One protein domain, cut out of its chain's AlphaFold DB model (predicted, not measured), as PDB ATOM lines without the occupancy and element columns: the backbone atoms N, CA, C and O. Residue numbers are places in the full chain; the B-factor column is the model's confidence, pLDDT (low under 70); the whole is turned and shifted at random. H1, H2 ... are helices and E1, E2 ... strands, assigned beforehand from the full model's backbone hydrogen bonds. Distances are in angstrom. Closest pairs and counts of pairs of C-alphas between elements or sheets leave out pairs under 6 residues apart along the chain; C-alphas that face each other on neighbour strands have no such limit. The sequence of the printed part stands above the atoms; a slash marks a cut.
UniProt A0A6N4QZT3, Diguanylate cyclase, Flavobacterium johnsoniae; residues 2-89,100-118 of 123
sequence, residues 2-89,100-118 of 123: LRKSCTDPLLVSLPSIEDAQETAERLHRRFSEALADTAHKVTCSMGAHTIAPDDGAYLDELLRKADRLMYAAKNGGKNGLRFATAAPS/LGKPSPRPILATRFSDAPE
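This is residues 2 to 89 and 100 to 118 of the 123 residues of the protein "Diguanylate cyclase" of Flavobacterium johnsoniae (UniProt A0A6N4QZT3). Two helices, H1 and H2, stand with a small parallel pair of strands, E1 and E2, between them, and the strands run back along the helices. Unnamed tails make much of the outline, and residues 109 to 118 stick out from the body. The printed part has 107 residues, with the named elements in the order H1, E1, H2, E2; the class is mostly helix, though under half of the residues are in named elements. It is only just loose, close to compact, with a radius of gyration of the C-alphas of 16.1 A, and flat, spanning 46 by 45 by 24 A.

Start at Leu 2; residues 2 to 16 hold no named element. Find C-alpha 17 at (175.593, 171.296, 131.092), where H1 begins; it runs through residues 17 to 36, 28.4 A. E1 is residues 46 to 49, and H2 is residues 59 to 75, 24.2 A long. E2, residues 81 to 84, ends at C-alpha 84, (167.795, 177.188, 130.706).

Look first at E1 and E2, parallel neighbours at 11 degrees: N 48 and O 82 are 2.9 A apart, within hydrogen-bond range, and C-alphas 46 and 81 face each other at 4.8 A. E1, H2 and E2 form a strand-helix-strand unit, two parallel strands joined through a helix, with a left-handed crossover. The closest C-alphas of E1 and H2 are those of Gly 47 and Met 70, 3.8 A apart. For H1 and E2 they are those of His 28 and Leu 81, at 6.7 A. H1 and H2 are apart. In H1 and H2, every O i to N i+4 pair is within hydrogen-bond range.

The C-alphas farthest apart, those of Leu 2 and Glu 118, are 51.8 A apart. Residues 90 to 99 are not printed, and C-alphas 89 and 100 lie 21.3 A apart across the cut. The link H2 to E2 is tight; H1 to E1 and E1 to H2 are short. Mean pLDDT of the printed part is 76.0; residues 2 to 7, 55 to 56, 87 to 89 and 100 to 118 are under 70.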
ATOM      1  N   LEU A   2     140.110 170.971 141.469       34.53
ATOM      2  CA  LEU A   2     141.255 171.239 142.346       34.53
ATOM      3  C   LEU A   2     142.532 170.790 141.619       34.53
ATOM      4  O   LEU A   2     142.654 169.621 141.263       34.53
ATOM      5  N   ARG A   3     143.463 171.709 141.353       48.25
ATOM      6  CA  ARG A   3     144.803 171.374 140.853       48.25
ATOM      7  C   ARG A   3     145.789 171.609 141.986       48.25
ATOM      8  O   ARG A   3     146.055 172.754 142.333       48.25
ATOM      9  N   LYS A   4     146.311 170.533 142.573       50.50
ATOM     10  CA  LYS A   4     147.409 170.623 143.535       50.50
ATOM     11  C   LYS A   4     148.711 170.721 142.744       50.50
ATOM     12  O   LYS A   4     149.058 169.797 142.017       50.50
ATOM     13  N   SER A   5     149.387 171.861 142.836       57.66
ATOM     14  CA  SER A   5     150.760 172.017 142.359       57.66
ATOM     15  C   SER A   5     151.671 171.827 143.564       57.66
ATOM     16  O   SER A   5     151.754 172.727 144.392       57.66
ATOM     17  N   CYS A   6     152.293 170.656 143.692       57.12
ATOM     18  CA  CYS A   6     153.406 170.468 144.621       57.12
ATOM     19  C   CYS A   6     154.670 170.887 143.873       57.12
ATOM     20  O   CYS A   6     154.928 170.364 142.788       57.12
ATOM     21  N   THR A   7     155.381 171.884 144.385       65.50
ATOM     22  CA  THR A   7     156.665 172.317 143.832       65.50
ATOM     23  C   THR A   7     157.719 171.920 144.852       65.50
ATOM     24  O   THR A   7     157.979 172.674 145.785       65.50
ATOM     25  N   ASP A   8     158.264 170.715 144.708       76.88
ATOM     26  CA  ASP A   8     159.352 170.228 145.554       76.88
ATOM     27  C   ASP A   8     160.666 170.406 144.779       76.88
ATOM     28  O   ASP A   8     160.862 169.738 143.757       76.88
ATOM     29  N   PRO A   9     161.542 171.347 145.179       81.25
ATOM     30  CA  PRO A   9     162.771 171.607 144.448       81.25
ATOM     31  C   PRO A   9     163.804 170.501 144.680       81.25
ATOM     32  O   PRO A   9     163.960 169.994 145.790       81.25
ATOM     33  N   LEU A  10     164.553 170.172 143.628       84.62
ATOM     34  CA  LEU A  10     165.661 169.220 143.659       84.62
ATOM     35  C   LEU A  10     166.924 169.905 143.131       84.62
ATOM     36  O   LEU A  10     166.885 170.547 142.082       84.62
ATOM     37  N   LEU A  11     168.040 169.746 143.846       86.75
ATOM     38  CA  LEU A  11     169.367 170.171 143.402       86.75
ATOM     39  C   LEU A  11     170.187 168.921 143.074       86.75
ATOM     40  O   LEU A  11     170.272 168.009 143.896       86.75
ATOM     41  N   VAL A  12     170.787 168.877 141.887       87.38
ATOM     42  CA  VAL A  12     171.588 167.739 141.422       87.38
ATOM     43  C   VAL A  12     172.930 168.265 140.927       87.38
ATOM     44  O   VAL A  12     172.965 169.180 140.108       87.38
ATOM     45  N   SER A  13     174.027 167.701 141.434       88.44
ATOM     46  CA  SER A  13     175.376 167.999 140.948       88.44
ATOM     47  C   SER A  13     175.667 167.136 139.725       88.44
ATOM     48  O   SER A  13     175.514 165.915 139.784       88.44
ATOM     49  N   LEU A  14     176.025 167.777 138.614       90.94
ATOM     50  CA  LEU A  14     176.300 167.133 137.333       90.94
ATOM     51  C   LEU A  14     177.581 167.730 136.735       90.94
ATOM     52  O   LEU A  14     177.849 168.911 136.968       90.94
ATOM     53  N   PRO A  15     178.384 166.934 136.008       87.25
ATOM     54  CA  PRO A  15     179.723 167.354 135.606       87.25
ATOM     55  C   PRO A  15     179.729 168.283 134.384       87.25
ATOM     56  O   PRO A  15     180.707 168.996 134.176       87.25
ATOM     57  N   SER A  16     178.648 168.309 133.599       89.44
ATOM     58  CA  SER A  16     178.500 169.191 132.439       89.44
ATOM     59  C   SER A  16     177.069 169.718 132.283       89.44
ATOM     60  O   SER A  16     176.119 169.226 132.904       89.44
ATOM     61  N   ILE A  17     176.908 170.743 131.442       90.00
ATOM     62  CA  ILE A  17     175.593 171.296 131.092       90.00
ATOM     63  C   ILE A  17     174.810 170.293 130.237       90.00
ATOM     64  O   ILE A  17     173.594 170.173 130.387       90.00
ATOM     65  N   GLU A  18     175.505 169.554 129.378       91.62
ATOM     66  CA  GLU A  18     174.953 168.498 128.540       91.62
ATOM     67  C   GLU A  18     174.346 167.387 129.407       91.62
ATOM     68  O   GLU A  18     173.181 167.030 129.219       91.62
ATOM     69  N   ASP A  19     175.074 166.928 130.433       91.94
ATOM     70  CA  ASP A  19     174.566 165.945 131.399       91.94
ATOM     71  C   ASP A  19     173.374 166.490 132.190       91.94
ATOM     72  O   ASP A  19     172.447 165.744 132.528       91.94
ATOM     73  N   ALA A  20     173.369 167.795 132.486       91.88
ATOM     74  CA  ALA A  20     172.247 168.466 133.131       91.88
ATOM     75  C   ALA A  20     170.991 168.463 132.268       91.88
ATOM     76  O   ALA A  20     169.903 168.159 132.773       91.88
ATOM     77  N   GLN A  21     171.132 168.747 130.977       93.56
ATOM     78  CA  GLN A  21     170.015 168.699 130.049       93.56
ATOM     79  C   GLN A  21     169.509 167.262 129.869       93.56
ATOM     80  O   GLN A  21     168.311 167.022 130.044       93.56
ATOM     81  N   GLU A  22     170.399 166.298 129.614       94.75
ATOM     82  CA  GLU A  22     170.022 164.888 129.450       94.75
ATOM     83  C   GLU A  22     169.320 164.356 130.705       94.75
ATOM     84  O   GLU A  22     168.265 163.718 130.632       94.75
ATOM     85  N   THR A  23     169.863 164.657 131.886       95.06
ATOM     86  CA  THR A  23     169.278 164.228 133.158       95.06
ATOM     87  C   THR A  23     167.899 164.848 133.374       95.06
ATOM     88  O   THR A  23     166.980 164.141 133.796       95.06
ATOM     89  N   ALA A  24     167.714 166.133 133.054       93.69
ATOM     90  CA  ALA A  24     166.421 166.804 133.174       93.69
ATOM     91  C   ALA A  24     165.369 166.206 132.223       93.69
ATOM     92  O   ALA A  24     164.238 165.940 132.640       93.69
ATOM     93  N   GLU A  25     165.741 165.945 130.968       95.31
ATOM     94  CA  GLU A  25     164.878 165.298 129.973       95.31
ATOM     95  C   GLU A  25     164.511 163.870 130.392       95.31
ATOM     96  O   GLU A  25     163.336 163.481 130.361       95.31
ATOM     97  N   ARG A  26     165.499 163.098 130.860       95.88
ATOM     98  CA  ARG A  26     165.306 161.734 131.361       95.88
ATOM     99  C   ARG A  26     164.368 161.709 132.562       95.88
ATOM    100  O   ARG A  26     163.477 160.863 132.609       95.88
ATOM    101  N   LEU A  27     164.538 162.632 133.505       94.19
ATOM    102  CA  LEU A  27     163.689 162.737 134.689       94.19
ATOM    103  C   LEU A  27     162.246 163.098 134.317       94.19
ATOM    104  O   LEU A  27     161.317 162.430 134.769       94.19
ATOM    105  N   HIS A  28     162.055 164.090 133.440       94.12
ATOM    106  CA  HIS A  28     160.729 164.457 132.942       94.12
ATOM    107  C   HIS A  28     160.037 163.269 132.277       94.12
ATOM    108  O   HIS A  28     158.901 162.951 132.622       94.12
ATOM    109  N   ARG A  29     160.735 162.561 131.382       94.25
ATOM    110  CA  ARG A  29     160.190 161.378 130.711       94.25
ATOM    111  C   ARG A  29     159.777 160.294 131.705       94.25
ATOM    112  O   ARG A  29     158.666 159.786 131.603       94.25
ATOM    113  N   ARG A  30     160.626 159.971 132.686       94.56
ATOM    114  CA  ARG A  30     160.317 158.957 133.709       94.56
ATOM    115  C   ARG A  30     159.126 159.348 134.576       94.56
ATOM    116  O   ARG A  30     158.291 158.496 134.861       94.56
ATOM    117  N   PHE A  31     159.003 160.621 134.947       91.56
ATOM    118  CA  PHE A  31     157.815 161.092 135.652       91.56
ATOM    119  C   PHE A  31     156.565 161.039 134.779       91.56
ATOM    120  O   PHE A  31     155.526 160.601 135.254       91.56
ATOM    121  N   SER A  32     156.639 161.452 133.514       91.62
ATOM    122  CA  SER A  32     155.502 161.364 132.596       91.62
ATOM    123  C   SER A  32     155.044 159.918 132.388       91.62
ATOM    124  O   SER A  32     153.844 159.673 132.428       91.62
ATOM    125  N   GLU A  33     155.978 158.972 132.225       92.75
ATOM    126  CA  GLU A  33     155.697 157.528 132.157       92.75
ATOM    127  C   GLU A  33     154.998 157.053 133.443       92.75
ATOM    128  O   GLU A  33     153.878 156.553 133.391       92.75
ATOM    129  N   ALA A  34     155.592 157.311 134.613       90.50
ATOM    130  CA  ALA A  34     155.037 156.878 135.896       90.50
ATOM    131  C   ALA A  34     153.656 157.487 136.203       90.50
ATOM    132  O   ALA A  34     152.818 156.848 136.835       90.50
ATOM    133  N   LEU A  35     153.406 158.727 135.775       90.38
ATOM    134  CA  LEU A  35     152.114 159.393 135.945       90.38
ATOM    135  C   LEU A  35     151.056 158.877 134.965       90.38
ATOM    136  O   LEU A  35     149.878 158.834 135.330       90.38
ATOM    137  N   ALA A  36     151.456 158.477 133.755       88.81
ATOM    138  CA  ALA A  36     150.559 157.885 132.764       88.81
ATOM    139  C   ALA A  36     150.000 156.529 133.226       88.81
ATOM    140  O   ALA A  36     148.858 156.211 132.902       88.81
ATOM    141  N   ASP A  37     150.759 155.792 134.042       89.62
ATOM    142  CA  ASP A  37     150.341 154.512 134.630       89.62
ATOM    143  C   ASP A  37     149.355 154.668 135.805       89.62
ATOM    144  O   ASP A  37     148.852 153.686 136.353       89.62
ATOM    145  N   THR A  38     149.043 155.902 136.213       89.75
ATOM    146  CA  THR A  38     148.079 156.152 137.290       89.75
ATOM    147  C   THR A  38     146.644 156.231 136.766       89.75
ATOM    148  O   THR A  38     146.377 156.672 135.651       89.75
ATOM    149  N   ALA A  39     145.664 155.909 137.616       87.38
ATOM    150  CA  ALA A  39     144.240 156.076 137.298       87.38
ATOM    151  C   ALA A  39     143.791 157.554 137.192       87.38
ATOM    152  O   ALA A  39     142.609 157.845 136.981       87.38
ATOM    153  N   HIS A  40     144.705 158.512 137.371       86.12
ATOM    154  CA  HIS A  40     144.415 159.937 137.393       86.12
ATOM    155  C   HIS A  40     144.988 160.635 136.159       86.12
ATOM    156  O   HIS A  40     146.101 160.373 135.725       86.12
ATOM    157  N   LYS A  41     144.250 161.615 135.618       82.50
ATOM    158  CA  LYS A  41     144.748 162.484 134.538       82.50
ATOM    159  C   LYS A  41     145.694 163.551 135.098       82.50
ATOM    160  O   LYS A  41     145.329 164.725 135.196       82.50
ATOM    161  N   VAL A  42     146.885 163.121 135.501       87.50
ATOM    162  CA  VAL A  42     147.967 163.961 136.026       87.50
ATOM    163  C   VAL A  42     149.127 164.016 135.035       87.50
ATOM    164  O   VAL A  42     149.387 163.062 134.312       87.50
ATOM    165  N   THR A  43     149.801 165.161 134.965       88.25
ATOM    166  CA  THR A  43     150.973 165.370 134.105       88.25
ATOM    167  C   THR A  43     152.059 166.105 134.878       88.25
ATOM    168  O   THR A  43     151.758 166.825 135.835       88.25
ATOM    169  N   CYS A  44     153.316 165.936 134.464       88.31
ATOM    170  CA  CYS A  44     154.457 166.593 135.092       88.31
ATOM    171  C   CYS A  44     154.892 167.798 134.251       88.31
ATOM    172  O   CYS A  44     155.107 167.683 133.051       88.31
ATOM    173  N   SER A  45     155.010 168.971 134.863       90.62
ATOM    174  CA  SER A  45     155.643 170.130 134.230       90.62
ATOM    175  C   SER A  45     156.862 170.504 135.049       90.62
ATOM    176  O   SER A  45     156.732 170.718 136.252       90.62
ATOM    177  N   MET A  46     158.015 170.599 134.396       92.00
ATOM    178  CA  MET A  46     159.310 170.799 135.042       92.00
ATOM    179  C   MET A  46     160.022 172.033 134.493       92.00
ATOM    180  O   MET A  46     159.934 172.350 133.306       92.00
ATOM    181  N   GLY A  47     160.747 172.715 135.375       91.12
ATOM    182  CA  GLY A  47     161.719 173.747 135.036       91.12
ATOM    183  C   GLY A  47     163.084 173.332 135.564       91.12
ATOM    184  O   GLY A  47     163.175 172.890 136.705       91.12
ATOM    185  N   ALA A  48     164.123 173.451 134.746       91.69
ATOM    186  CA  ALA A  48     165.491 173.117 135.121       91.69
ATOM    187  C   ALA A  48     166.421 174.269 134.740       91.69
ATOM    188  O   ALA A  48     166.391 174.749 133.607       91.69
ATOM    189  N   HIS A  49     167.228 174.717 135.699       91.94
ATOM    190  CA  HIS A  49     168.197 175.785 135.501       91.94
ATOM    191  C   HIS A  49     169.583 175.298 135.912       91.94
ATOM    192  O   HIS A  49     169.734 174.786 137.022       91.94
ATOM    193  N   THR A  50     170.574 175.430 135.029       90.06
ATOM    194  CA  THR A  50     171.966 175.148 135.399       90.06
ATOM    195  C   THR A  50     172.579 176.348 136.095       90.06
ATOM    196  O   THR A  50     172.227 177.490 135.804       90.06
ATOM    197  N   ILE A  51     173.490 176.076 137.023       84.69
ATOM    198  CA  ILE A  51     174.205 177.082 137.803       84.69
ATOM    199  C   ILE A  51     175.692 176.776 137.712       84.69
ATOM    200  O   ILE A  51     176.083 175.608 137.791       84.69
ATOM    201  N   ALA A  52     176.516 177.803 137.529       79.62
ATOM    202  CA  ALA A  52     177.947 177.628 137.712       79.62
ATOM    203  C   ALA A  52     178.232 177.477 139.221       79.62
ATOM    204  O   ALA A  52     177.575 178.139 140.030       79.62
ATOM    205  N   PRO A  53     179.191 176.627 139.624       70.00
ATOM    206  CA  PRO A  53     179.511 176.413 141.038       70.00
ATOM    207  C   PRO A  53     179.934 177.704 141.762       70.00
ATOM    208  O   PRO A  53     179.687 177.834 142.958       70.00
ATOM    209  N   ASP A  54     180.481 178.676 141.025       70.44
ATOM    210  CA  ASP A  54     181.007 179.937 141.559       70.44
ATOM    211  C   ASP A  54     180.110 181.157 141.278       70.44
ATOM    212  O   ASP A  54     180.520 182.289 141.515       70.44
ATOM    213  N   ASP A  55     178.881 180.960 140.783       69.31
ATOM    214  CA  ASP A  55     178.010 182.055 140.306       69.31
ATOM    215  C   ASP A  55     177.560 183.021 141.425       69.31
ATOM    216  O   ASP A  55     176.900 184.024 141.169       69.31
ATOM    217  N   GLY A  56     177.860 182.717 142.696       64.31
ATOM    218  CA  GLY A  56     177.526 183.554 143.859       64.31
ATOM    219  C   GLY A  56     176.023 183.779 144.082       64.31
ATOM    220  O   GLY A  56     175.635 184.463 145.030       64.31
ATOM    221  N   ALA A  57     175.179 183.204 143.223       72.38
ATOM    222  CA  ALA A  57     173.742 183.363 143.234       72.38
ATOM    223  C   ALA A  57     173.132 182.706 144.476       72.38
ATOM    224  O   ALA A  57     173.452 181.575 144.857       72.38
ATOM    225  N   TYR A  58     172.206 183.422 145.104       79.19
ATOM    226  CA  TYR A  58     171.521 182.929 146.292       79.19
ATOM    227  C   TYR A  58     170.544 181.812 145.920       79.19
ATOM    228  O   TYR A  58     169.837 181.910 144.917       79.19
ATOM    229  N   LEU A  59     170.434 180.787 146.774       79.50
ATOM    230  CA  LEU A  59     169.529 179.650 146.555       79.50
ATOM    231  C   LEU A  59     168.104 180.100 146.192       79.50
ATOM    232  O   LEU A  59     167.525 179.596 145.237       79.50
ATOM    233  N   ASP A  60     167.564 181.095 146.896       81.19
ATOM    234  CA  ASP A  60     166.224 181.630 146.634       81.19
ATOM    235  C   ASP A  60     166.074 182.226 145.229       81.19
ATOM    236  O   ASP A  60     164.993 182.179 144.643       81.19
ATOM    237  N   GLU A  61     167.131 182.819 144.680       83.69
ATOM    238  CA  GLU A  61     167.127 183.357 143.323       83.69
ATOM    239  C   GLU A  61     167.143 182.224 142.294       83.69
ATOM    240  O   GLU A  61     166.361 182.232 141.342       83.69
ATOM    241  N   LEU A  62     167.974 181.209 142.531       84.75
ATOM    242  CA  LEU A  62     168.070 180.018 141.692       84.75
ATOM    243  C   LEU A  62     166.743 179.255 141.645       84.75
ATOM    244  O   LEU A  62     166.255 178.906 140.567       84.75
ATOM    245  N   LEU A  63     166.106 179.083 142.804       84.69
ATOM    246  CA  LEU A  63     164.782 178.477 142.914       84.69
ATOM    247  C   LEU A  63     163.730 179.293 142.160       84.69
ATOM    248  O   LEU A  63     162.945 178.723 141.407       84.69
ATOM    249  N   ARG A  64     163.751 180.631 142.258       86.94
ATOM    250  CA  ARG A  64     162.848 181.488 141.467       86.94
ATOM    251  C   ARG A  64     163.074 181.341 139.966       86.94
ATOM    252  O   ARG A  64     162.100 181.353 139.215       86.94
ATOM    253  N   LYS A  65     164.324 181.221 139.507       88.94
ATOM    254  CA  LYS A  65     164.639 180.986 138.087       88.94
ATOM    255  C   LYS A  65     164.056 179.646 137.623       88.94
ATOM    256  O   LYS A  65     163.341 179.617 136.620       88.94
ATOM    257  N   ALA A  66     164.261 178.572 138.386       89.31
ATOM    258  CA  ALA A  66     163.680 177.260 138.095       89.31
ATOM    259  C   ALA A  66     162.137 177.278 138.109       89.31
ATOM    260  O   ALA A  66     161.498 176.768 137.184       89.31
ATOM    261  N   ASP A  67     161.526 177.949 139.087       88.44
ATOM    262  CA  ASP A  67     160.072 178.094 139.191       88.44
ATOM    263  C   ASP A  67     159.475 178.845 138.003       88.44
ATOM    264  O   ASP A  67     158.423 178.452 137.491       88.44
ATOM    265  N   ARG A  68     160.144 179.902 137.518       89.44
ATOM    266  CA  ARG A  68     159.722 180.629 136.309       89.44
ATOM    267  C   ARG A  68     159.692 179.703 135.097       89.44
ATOM    268  O   ARG A  68     158.716 179.724 134.346       89.44
ATOM    269  N   LEU A  69     160.709 178.857 134.929       91.56
ATOM    270  CA  LEU A  69     160.763 177.872 133.845       91.56
ATOM    271  C   LEU A  69     159.642 176.834 133.975       91.56
ATOM    272  O   LEU A  69     158.950 176.543 132.998       91.56
ATOM    273  N   MET A  70     159.393 176.333 135.186       90.62
ATOM    274  CA  MET A  70     158.292 175.407 135.457       90.62
ATOM    275  C   MET A  70     156.933 176.051 135.140       90.62
ATOM    276  O   MET A  70     156.071 175.428 134.515       90.62
ATOM    277  N   TYR A  71     156.719 177.302 135.551       89.62
ATOM    278  CA  TYR A  71     155.496 178.040 135.241       89.62
ATOM    279  C   TYR A  71     155.332 178.272 133.738       89.62
ATOM    280  O   TYR A  71     154.233 178.090 133.210       89.62
ATOM    281  N   ALA A  72     156.412 178.595 133.026       87.38
ATOM    282  CA  ALA A  72     156.398 178.699 131.572       87.38
ATOM    283  C   ALA A  72     156.013 177.361 130.913       87.38
ATOM    284  O   ALA A  72     155.199 177.347 129.991       87.38
ATOM    285  N   ALA A  73     156.505 176.228 131.426       88.69
ATOM    286  CA  ALA A  73     156.095 174.901 130.967       88.69
ATOM    287  C   ALA A  73     154.595 174.632 131.215       88.69
ATOM    288  O   ALA A  73     153.897 174.106 130.344       88.69
ATOM    289  N   LYS A  74     154.071 175.035 132.382       86.00
ATOM    290  CA  LYS A  74     152.640 174.911 132.725       86.00
ATOM    291  C   LYS A  74     151.743 175.758 131.819       86.00
ATOM    292  O   LYS A  74     150.652 175.309 131.470       86.00
ATOM    293  N   ASN A  75     152.183 176.954 131.438       85.81
ATOM    294  CA  ASN A  75     151.397 177.863 130.600       85.81
ATOM    295  C   ASN A  75     151.538 177.567 129.099       85.81
ATOM    296  O   ASN A  75     150.603 177.808 128.345       85.81
ATOM    297  N   GLY A  76     152.663 176.994 128.667       77.62
ATOM    298  CA  GLY A  76     152.959 176.684 127.265       77.62
ATOM    299  C   GLY A  76     152.414 175.349 126.745       77.62
ATOM    300  O   GLY A  76     152.933 174.852 125.752       77.62
ATOM    301  N   GLY A  77     151.431 174.740 127.418       79.19
ATOM    302  CA  GLY A  77     150.819 173.468 127.000       79.19
ATOM    303  C   GLY A  77     150.731 172.393 128.088       79.19
ATOM    304  O   GLY A  77     149.945 171.460 127.935       79.19
ATOM    305  N   LYS A  78     151.435 172.566 129.223       81.25
ATOM    306  CA  LYS A  78     151.588 171.564 130.307       81.25
ATOM    307  C   LYS A  78     152.318 170.307 129.818       81.25
ATOM    308  O   LYS A  78     152.622 170.187 128.640       81.25
ATOM    309  N   ASN A  79     152.612 169.380 130.734       85.56
ATOM    310  CA  ASN A  79     153.328 168.134 130.422       85.56
ATOM    311  C   ASN A  79     154.636 168.376 129.645       85.56
ATOM    312  O   ASN A  79     154.816 167.877 128.535       85.56
ATOM    313  N   GLY A  80     155.485 169.250 130.174       90.62
ATOM    314  CA  GLY A  80     156.639 169.737 129.435       90.62
ATOM    315  C   GLY A  80     157.773 170.154 130.348       90.62
ATOM    316  O   GLY A  80     157.564 170.510 131.511       90.62
ATOM    317  N   LEU A  81     158.968 170.146 129.771       92.06
ATOM    318  CA  LEU A  81     160.199 170.629 130.370       92.06
ATOM    319  C   LEU A  81     160.571 171.984 129.756       92.06
ATOM    320  O   LEU A  81     160.417 172.214 128.550       92.06
ATOM    321  N   ARG A  82     161.061 172.896 130.592       93.38
ATOM    322  CA  ARG A  82     161.804 174.080 130.158       93.38
ATOM    323  C   ARG A  82     163.168 174.054 130.822       93.38
ATOM    324  O   ARG A  82     163.255 173.972 132.044       93.38
ATOM    325  N   PHE A  83     164.201 174.108 130.000       92.00
ATOM    326  CA  PHE A  83     165.589 174.094 130.424       92.00
ATOM    327  C   PHE A  83     166.215 175.440 130.074       92.00
ATOM    328  O   PHE A  83     165.961 175.968 128.990       92.00
ATOM    329  N   ALA A  84     166.996 176.005 130.985       90.38
ATOM    330  CA  ALA A  84     167.795 177.188 130.706       90.38
ATOM    331  C   ALA A  84     169.174 177.035 131.325       90.38
ATOM    332  O   ALA A  84     169.306 176.618 132.477       90.38
ATOM    333  N   THR A  85     170.185 177.444 130.579       85.38
ATOM    334  CA  THR A  85     171.538 177.551 131.101       85.38
ATOM    335  C   THR A  85     171.727 178.895 131.792       85.38
ATOM    336  O   THR A  85     171.054 179.874 131.451       85.38
ATOM    337  N   ALA A  86     172.622 178.964 132.777       70.69
ATOM    338  CA  ALA A  86     173.147 180.246 133.229       70.69
ATOM    339  C   ALA A  86     173.934 180.883 132.069       70.69
ATOM    340  O   ALA A  86     175.109 180.599 131.856       70.69
ATOM    341  N   ALA A  87     173.262 181.703 131.260       53.97
ATOM    342  CA  ALA A  87     173.938 182.724 130.473       53.97
ATOM    343  C   ALA A  87     174.295 183.888 131.417       53.97
ATOM    344  O   ALA A  87     173.527 184.141 132.352       53.97
ATOM    345  N   PRO A  88     175.406 184.617 131.193       40.62
ATOM    346  CA  PRO A  88     175.684 185.839 131.942       40.62
ATOM    347  C   PRO A  88     174.466 186.769 131.842       40.62
ATOM    348  O   PRO A  88     173.942 187.015 130.754       40.62
ATOM    349  N   SER A  89     173.954 187.198 132.993       40.97
ATOM    350  CA  SER A  89     172.653 187.850 133.117       40.97
ATOM    351  C   SER A  89     172.593 189.183 132.367       40.97
ATOM    352  O   SER A  89     173.363 190.100 132.640       40.97
ATOM    353  N   LEU A 100     156.738 189.993 146.881       51.78
ATOM    354  CA  LEU A 100     157.260 188.981 147.807       51.78
ATOM    355  C   LEU A 100     158.385 189.628 148.622       51.78
ATOM    356  O   LEU A 100     159.501 189.769 148.128       51.78
ATOM    357  N   GLY A 101     158.065 190.067 149.843       41.84
ATOM    358  CA  GLY A 101     159.012 190.698 150.768       41.84
ATOM    359  C   GLY A 101     160.346 189.949 150.848       41.84
ATOM    360  O   GLY A 101     160.372 188.719 150.795       41.84
ATOM    361  N   LYS A 102     161.452 190.702 150.938       35.06
ATOM    362  CA  LYS A 102     162.828 190.175 150.937       35.06
ATOM    363  C   LYS A 102     162.982 189.059 151.986       35.06
ATOM    364  O   LYS A 102     162.916 189.366 153.177       35.06
ATOM    365  N   PRO A 103     163.202 187.792 151.590       45.16
ATOM    366  CA  PRO A 103     163.570 186.764 152.550       45.16
ATOM    367  C   PRO A 103     165.013 186.970 153.015       45.16
ATOM    368  O   PRO A 103     165.862 187.483 152.284       45.16
ATOM    369  N   SER A 104     165.261 186.610 154.273       37.28
ATOM    370  CA  SER A 104     166.565 186.736 154.910       37.28
ATOM    371  C   SER A 104     167.566 185.711 154.352       37.28
ATOM    372  O   SER A 104     167.181 184.573 154.066       37.28
ATOM    373  N   PRO A 105     168.854 186.078 154.209       38.97
ATOM    374  CA  PRO A 105     169.850 185.223 153.570       38.97
ATOM    375  C   PRO A 105     170.136 183.984 154.422       38.97
ATOM    376  O   PRO A 105     170.448 184.102 155.608       38.97
ATOM    377  N   ARG A 106     170.094 182.795 153.813       40.62
ATOM    378  CA  ARG A 106     170.682 181.578 154.387       40.62
ATOM    379  C   ARG A 106     171.830 181.115 153.488       40.62
ATOM    380  O   ARG A 106     171.578 180.847 152.315       40.62
ATOM    381  N   PRO A 107     173.074 181.049 153.994       36.59
ATOM    382  CA  PRO A 107     174.198 180.580 153.196       36.59
ATOM    383  C   PRO A 107     174.030 179.094 152.871       36.59
ATOM    384  O   PRO A 107     173.601 178.305 153.717       36.59
ATOM    385  N   ILE A 108     174.389 178.717 151.644       50.06
ATOM    386  CA  ILE A 108     174.516 177.317 151.248       50.06
ATOM    387  C   ILE A 108     175.758 176.790 151.967       50.06
ATOM    388  O   ILE A 108     176.879 177.220 151.701       50.06
ATOM    389  N   LEU A 109     175.538 175.924 152.954       42.34
ATOM    390  CA  LEU A 109     176.591 175.257 153.708       42.34
ATOM    391  C   LEU A 109     177.528 174.541 152.725       42.34
ATOM    392  O   LEU A 109     177.105 173.626 152.024       42.34
ATOM    393  N   ALA A 110     178.792 174.967 152.682       43.12
ATOM    394  CA  ALA A 110     179.851 174.304 151.938       43.12
ATOM    395  C   ALA A 110     180.115 172.923 152.555       43.12
ATOM    396  O   ALA A 110     180.949 172.765 153.449       43.12
ATOM    397  N   THR A 111     179.373 171.907 152.121       43.69
ATOM    398  CA  THR A 111     179.704 170.516 152.427       43.69
ATOM    399  C   THR A 111     181.022 170.186 151.740       43.69
ATOM    400  O   THR A 111     181.086 170.045 150.522       43.69
ATOM    401  N   ARG A 112     182.091 170.081 152.538       41.22
ATOM    402  CA  ARG A 112     183.337 169.428 152.139       41.22
ATOM    403  C   ARG A 112     183.009 167.971 151.824       41.22
ATOM    404  O   ARG A 112     182.804 167.178 152.740       41.22
ATOM    405  N   PHE A 113     182.925 167.635 150.544       43.53
ATOM    406  CA  PHE A 113     182.951 166.252 150.093       43.53
ATOM    407  C   PHE A 113     184.337 165.692 150.443       43.53
ATOM    408  O   PHE A 113     185.339 166.164 149.919       43.53
ATOM    409  N   SER A 114     184.413 164.778 151.417       40.91
ATOM    410  CA  SER A 114     185.619 163.968 151.610       40.91
ATOM    411  C   SER A 114     185.641 162.890 150.540       40.91
ATOM    412  O   SER A 114     184.695 162.107 150.442       40.91
ATOM    413  N   ASP A 115     186.726 162.861 149.777       39.50
ATOM    414  CA  ASP A 115     187.091 161.758 148.901       39.50
ATOM    415  C   ASP A 115     187.222 160.468 149.724       39.50
ATOM    416  O   ASP A 115     187.966 160.407 150.708       39.50
ATOM    417  N   ALA A 116     186.480 159.432 149.338       40.41
ATOM    418  CA  ALA A 116     186.708 158.076 149.821       40.41
ATOM    419  C   ALA A 116     187.811 157.429 148.963       40.41
ATOM    420  O   ALA A 116     187.760 157.552 147.737       40.41
ATOM    421  N   PRO A 117     188.803 156.747 149.562       44.38
ATOM    422  CA  PRO A 117     189.895 156.155 148.809       44.38
ATOM    423  C   PRO A 117     189.430 154.935 148.009       44.38
ATOM    424  O   PRO A 117     188.697 154.070 148.489       44.38
ATOM    425  N   GLU A 118     189.921 154.905 146.776       46.47
ATOM    426  CA  GLU A 118     189.908 153.822 145.804       46.47
ATOM    427  C   GLU A 118     190.294 152.476 146.445       46.47
ATOM    428  O   GLU A 118     191.427 152.267 146.882       46.47
TER     429      GLU A 118